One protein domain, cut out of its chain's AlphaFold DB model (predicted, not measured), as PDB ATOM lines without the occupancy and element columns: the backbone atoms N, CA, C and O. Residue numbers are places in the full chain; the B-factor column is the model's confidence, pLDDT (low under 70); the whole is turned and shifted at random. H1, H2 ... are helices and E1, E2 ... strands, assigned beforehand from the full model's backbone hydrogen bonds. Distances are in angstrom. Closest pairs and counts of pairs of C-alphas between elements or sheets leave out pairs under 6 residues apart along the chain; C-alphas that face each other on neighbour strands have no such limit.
ATOM      1  N   ARG A  12     173.041 278.908 161.386       80.69
ATOM      2  CA  ARG A  12     173.286 277.459 161.228       80.69
ATOM      3  C   ARG A  12     174.725 277.151 160.798       80.69
ATOM      4  O   ARG A  12     175.303 276.181 161.273       80.69
ATOM      5  N   ARG A  13     175.313 278.007 159.955       81.38
ATOM      6  CA  ARG A  13     176.717 277.908 159.527       81.38
ATOM      7  C   ARG A  13     177.705 278.061 160.681       81.38
ATOM      8  O   ARG A  13     178.684 277.338 160.717       81.38
ATOM      9  N   TRP A  14     177.434 278.963 161.624       81.88
ATOM     10  CA  TRP A  14     178.308 279.180 162.777       81.88
ATOM     11  C   TRP A  14     178.288 277.974 163.719       81.88
ATOM     12  O   TRP A  14     179.343 277.491 164.111       81.88
ATOM     13  N   ARG A  15     177.099 277.412 163.986       81.81
ATOM     14  CA  ARG A  15     176.955 276.193 164.807       81.81
ATOM     15  C   ARG A  15     177.668 274.975 164.221       81.81
ATOM     16  O   ARG A  15     178.161 274.149 164.970       81.81
ATOM     17  N   ASN A  16     177.724 274.877 162.895       81.69
ATOM     18  CA  ASN A  16     178.330 273.747 162.189       81.69
ATOM     19  C   ASN A  16     179.683 274.105 161.559       81.69
ATOM     20  O   ASN A  16     180.115 273.428 160.626       81.69
ATOM     21  N   LYS A  17     180.337 275.183 162.020       83.56
ATOM     22  CA  LYS A  17     181.568 275.700 161.406       83.56
ATOM     23  C   LYS A  17     182.624 274.604 161.283       83.56
ATOM     24  O   LYS A  17     183.165 274.424 160.204       83.56
ATOM     25  N   GLU A  18     182.831 273.838 162.350       78.25
ATOM     26  CA  GLU A  18     183.818 272.756 162.413       78.25
ATOM     27  C   GLU A  18     183.558 271.653 161.368       78.25
ATOM     28  O   GLU A  18     184.474 271.248 160.658       78.25
ATOM     29  N   SER A  19     182.300 271.239 161.167       78.50
ATOM     30  CA  SER A  19     181.954 270.265 160.120       78.50
ATOM     31  C   SER A  19     182.130 270.820 158.702       78.50
ATOM     32  O   SER A  19     182.478 270.061 157.804       78.50
ATOM     33  N   TYR A  20     181.912 272.122 158.486       78.56
ATOM     34  CA  TYR A  20     182.091 272.746 157.169       78.56
ATOM     35  C   TYR A  20     183.556 273.037 156.831       78.56
ATOM     36  O   TYR A  20     183.959 272.839 155.687       78.56
ATOM     37  N   THR A  21     184.340 273.547 157.785       79.75
ATOM     38  CA  THR A  21     185.720 273.986 157.529       79.75
ATOM     39  C   THR A  21     186.732 272.869 157.706       79.75
ATOM     40  O   THR A  21     187.735 272.851 157.004       79.75
ATOM     41  N   GLU A  22     186.490 271.953 158.643       78.19
ATOM     42  CA  GLU A  22     187.460 270.915 159.010       78.19
ATOM     43  C   GLU A  22     187.003 269.511 158.612       78.19
ATOM     44  O   GLU A  22     187.700 268.538 158.891       78.19
ATOM     45  N   PHE A  23     185.845 269.403 157.945       76.50
ATOM     46  CA  PHE A  23     185.251 268.126 157.539       76.50
ATOM     47  C   PHE A  23     185.111 267.147 158.720       76.50
ATOM     48  O   PHE A  23     185.240 265.928 158.592       76.50
ATOM     49  N   THR A  24     184.840 267.700 159.903       79.69
ATOM     50  CA  THR A  24     184.678 266.922 161.127       79.69
ATOM     51  C   THR A  24     183.331 266.210 161.123       79.69
ATOM     52  O   THR A  24     182.267 266.841 161.025       79.69
ATOM     53  N   GLY A  25     183.391 264.886 161.240       82.81
ATOM     54  CA  GLY A  25     182.242 264.003 161.351       82.81
ATOM     55  C   GLY A  25     182.159 263.344 162.722       82.81
ATOM     56  O   GLY A  25     182.981 263.551 163.615       82.81
ATOM     57  N   SER A  26     181.131 262.527 162.888       84.94
ATOM     58  CA  SER A  26     180.951 261.669 164.055       84.94
ATOM     59  C   SER A  26     181.012 260.207 163.648       84.94
ATOM     60  O   SER A  26     180.339 259.819 162.691       84.94
ATOM     61  N   LYS A  27     181.738 259.397 164.417       86.25
ATOM     62  CA  LYS A  27     181.706 257.936 164.378       86.25
ATOM     63  C   LYS A  27     181.028 257.419 165.642       86.25
ATOM     64  O   LYS A  27     181.445 257.743 166.752       86.25
ATOM     65  N   CYS A  28     180.005 256.588 165.497       86.38
ATOM     66  CA  CYS A  28     179.431 255.920 166.658       86.38
ATOM     67  C   CYS A  28     180.388 254.837 167.177       86.38
ATOM     68  O   CYS A  28     180.801 253.958 166.420       86.38
ATOM     69  N   GLY A  29     180.706 254.866 168.473       83.56
ATOM     70  CA  GLY A  29     181.539 253.847 169.114       83.56
ATOM     71  C   GLY A  29     180.862 252.477 169.244       83.56
ATOM     72  O   GLY A  29     181.551 251.488 169.454       83.56
ATOM     73  N   ASN A  30     179.534 252.413 169.102       85.81
ATOM     74  CA  ASN A  30     178.763 251.174 169.213       85.81
ATOM     75  C   ASN A  30     178.544 250.491 167.852       85.81
ATOM     76  O   ASN A  30     178.933 249.346 167.662       85.81
ATOM     77  N   CYS A  31     177.936 251.187 166.885       84.12
ATOM     78  CA  CYS A  31     177.610 250.606 165.575       84.12
ATOM     79  C   CYS A  31     178.630 250.930 164.472       84.12
ATOM     80  O   CYS A  31     178.500 250.432 163.359       84.12
ATOM     81  N   GLY A  32     179.622 251.786 164.741       82.25
ATOM     82  CA  GLY A  32     180.659 252.159 163.773       82.25
ATOM     83  C   GLY A  32     180.218 253.127 162.667       82.25
ATOM     84  O   GLY A  32     181.056 253.531 161.862       82.25
ATOM     85  N   ASP A  33     178.943 253.523 162.638       84.56
ATOM     86  CA  ASP A  33     178.361 254.419 161.634       84.56
ATOM     87  C   ASP A  33     179.059 255.791 161.641       84.56
ATOM     88  O   ASP A  33     179.215 256.408 162.702       84.56
ATOM     89  N   ARG A  34     179.504 256.252 160.463       82.94
ATOM     90  CA  ARG A  34     180.172 257.549 160.267       82.94
ATOM     91  C   ARG A  34     179.222 258.517 159.566       82.94
ATOM     92  O   ARG A  34     178.654 258.177 158.531       82.94
ATOM     93  N   ARG A  35     179.066 259.734 160.094       80.12
ATOM     94  CA  ARG A  35     178.210 260.777 159.499       80.12
ATOM     95  C   ARG A  35     178.833 262.158 159.565       80.12
ATOM     96  O   ARG A  35     179.559 262.482 160.500       80.12
ATOM     97  N   ILE A  36     178.468 262.974 158.583       80.31
ATOM     98  CA  ILE A  36     178.752 264.406 158.525       80.31
ATOM     99  C   ILE A  36     177.403 265.112 158.313       80.31
ATOM    100  O   ILE A  36     176.658 264.706 157.418       80.31
ATOM    101  N   PRO A  37     177.049 266.139 159.108       79.88
ATOM    102  CA  PRO A  37     177.809 266.734 160.215       79.88
ATOM    103  C   PRO A  37     177.853 265.846 161.470       79.88
ATOM    104  O   PRO A  37     177.069 264.902 161.600       79.88
ATOM    105  N   ALA A  38     178.769 266.160 162.390       81.19
ATOM    106  CA  ALA A  38     178.878 265.461 163.667       81.19
ATOM    107  C   ALA A  38     177.592 265.623 164.498       81.19
ATOM    108  O   ALA A  38     177.005 266.705 164.547       81.19
ATOM    109  N   ARG A  39     177.145 264.544 165.147       83.12
ATOM    110  CA  ARG A  39     175.960 264.535 166.023       83.12
ATOM    111  C   ARG A  39     176.329 264.023 167.406       83.12
ATOM    112  O   ARG A  39     177.257 263.236 167.529       83.12
ATOM    113  N   ASP A  40     175.569 264.416 168.420       84.38
ATOM    114  CA  ASP A  40     175.803 263.968 169.799       84.38
ATOM    115  C   ASP A  40     175.111 262.626 170.112       84.38
ATOM    116  O   ASP A  40     175.480 261.946 171.061       84.38
ATOM    117  N   VAL A  41     174.142 262.205 169.286       86.19
ATOM    118  CA  VAL A  41     173.412 260.935 169.441       86.19
ATOM    119  C   VAL A  41     173.364 260.168 168.120       86.19
ATOM    120  O   VAL A  41     173.076 260.728 167.056       86.19
ATOM    121  N   CYS A  42     173.617 258.862 168.197       85.38
ATOM    122  CA  CYS A  42     173.529 257.929 167.076       85.38
ATOM    123  C   CYS A  42     172.064 257.715 166.648       85.38
ATOM    124  O   CYS A  42     171.287 257.183 167.437       85.38
ATOM    125  N   PRO A  43     171.665 258.015 165.399       84.56
ATOM    126  CA  PRO A  43     170.283 257.805 164.957       84.56
ATOM    127  C   PRO A  43     169.916 256.324 164.781       84.56
ATOM    128  O   PRO A  43     168.746 255.980 164.862       84.56
ATOM    129  N   ASN A  44     170.898 255.451 164.542       86.25
ATOM    130  CA  ASN A  44     170.649 254.017 164.362       86.25
ATOM    131  C   ASN A  44     170.492 253.282 165.700       86.25
ATOM    132  O   ASN A  44     169.804 252.275 165.778       86.25
ATOM    133  N   CYS A  45     171.187 253.750 166.735       85.25
ATOM    134  CA  CYS A  45     171.423 252.982 167.951       85.25
ATOM    135  C   CYS A  45     171.083 253.729 169.242       85.25
ATOM    136  O   CYS A  45     171.167 253.140 170.312       85.25
ATOM    137  N   GLY A  46     170.740 255.020 169.164       83.62
ATOM    138  CA  GLY A  46     170.357 255.848 170.312       83.62
ATOM    139  C   GLY A  46     171.472 256.111 171.328       83.62
ATOM    140  O   GLY A  46     171.236 256.784 172.320       83.62
ATOM    141  N   ASN A  47     172.677 255.589 171.097       82.44
ATOM    142  CA  ASN A  47     173.790 255.689 172.030       82.44
ATOM    143  C   ASN A  47     174.475 257.064 171.931       82.44
ATOM    144  O   ASN A  47     174.629 257.608 170.829       82.44
ATOM    145  N   ASP A  48     174.903 257.587 173.077       82.50
ATOM    146  CA  ASP A  48     175.625 258.854 173.258       82.50
ATOM    147  C   ASP A  48     177.152 258.712 173.128       82.50
ATOM    148  O   ASP A  48     177.869 259.710 173.044       82.50
ATOM    149  N   LYS A  49     177.676 257.480 173.043       83.94
ATOM    150  CA  LYS A  49     179.103 257.219 172.793       83.94
ATOM    151  C   LYS A  49     179.474 257.537 171.345       83.94
ATOM    152  O   LYS A  49     179.647 256.643 170.506       83.94
ATOM    153  N   ILE A  50     179.595 258.826 171.052       85.56
ATOM    154  CA  ILE A  50     179.997 259.350 169.753       85.56
ATOM    155  C   ILE A  50     181.427 259.877 169.811       85.56
ATOM    156  O   ILE A  50     181.763 260.744 170.612       85.56
ATOM    157  N   ILE A  51     182.267 259.366 168.918       82.75
ATOM    158  CA  ILE A  51     183.640 259.821 168.725       82.75
ATOM    159  C   ILE A  51     183.611 260.868 167.614       82.75
ATOM    160  O   ILE A  51     183.200 260.572 166.490       82.75
ATOM    161  N   ARG A  52     184.020 262.099 167.921       79.31
ATOM    162  CA  ARG A  52     184.234 263.129 166.899       79.31
ATOM    163  C   ARG A  52     185.564 262.852 166.224       79.31
ATOM    164  O   ARG A  52     186.590 262.780 166.892       79.31
ATOM    165  N   ASP A  53     185.518 262.668 164.916       76.94
ATOM    166  CA  ASP A  53     186.676 262.296 164.119       76.94
ATOM    167  C   ASP A  53     186.784 263.257 162.936       76.94
ATOM    168  O   ASP A  53     185.793 263.547 162.253       76.94
TER     169      ASP A  53
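AT A GLANCE: This is residues 12 to 53 of the 72 residues of the protein "DUF35_N domain-containing protein" of Candidatus Woesebacteria bacterium GW2011_GWB1_38_8b (UniProt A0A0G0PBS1). Two small helices, H1 and H2, sit at one end of a two-stranded hairpin, E1 and E2, whose strands are joined by a long loop, residues 29 to 49. The 42 printed residues, with H1, H2, E1, E2 in chain order, are mixed, 18 in named elements; the antiparallel sheet is E1 - E2. The whole is compact, radius of gyration of the C-alphas 10.2 A, yet elongated, 28 by 16 by 12 A.

HOW THE PARTS SIT: H1, residues 12 to 15, is close but not clearly touching H2, residues 17 to 21: C-alphas 13 and 20, the closest, are 7.8 A apart. H2's O i to N i+4 pair is within hydrogen-bond range; H1 is too short for one. In hairpin E1, residues 24 to 28, and E2, residues 50 to 53, find N 27 and O 51 within hydrogen-bond range, 2.8 A. H1 is apart from both strands.

IN THESE COORDINATES: Find C-alpha 12 at (173.286, 277.459, 161.228), where H1 begins, 5.3 A long; H2 spans 5.9 A. E1 runs 13.4 A; E2 runs 9.2 A to C-alpha 53 at (186.676, 262.296, 164.119).

THE WHOLE: C-alphas 14 and 30, the farthest apart, stand 28.7 A apart. The printed part has no cut; E1 to E2 is the long link. No printed residue is under 70 in pLDDT.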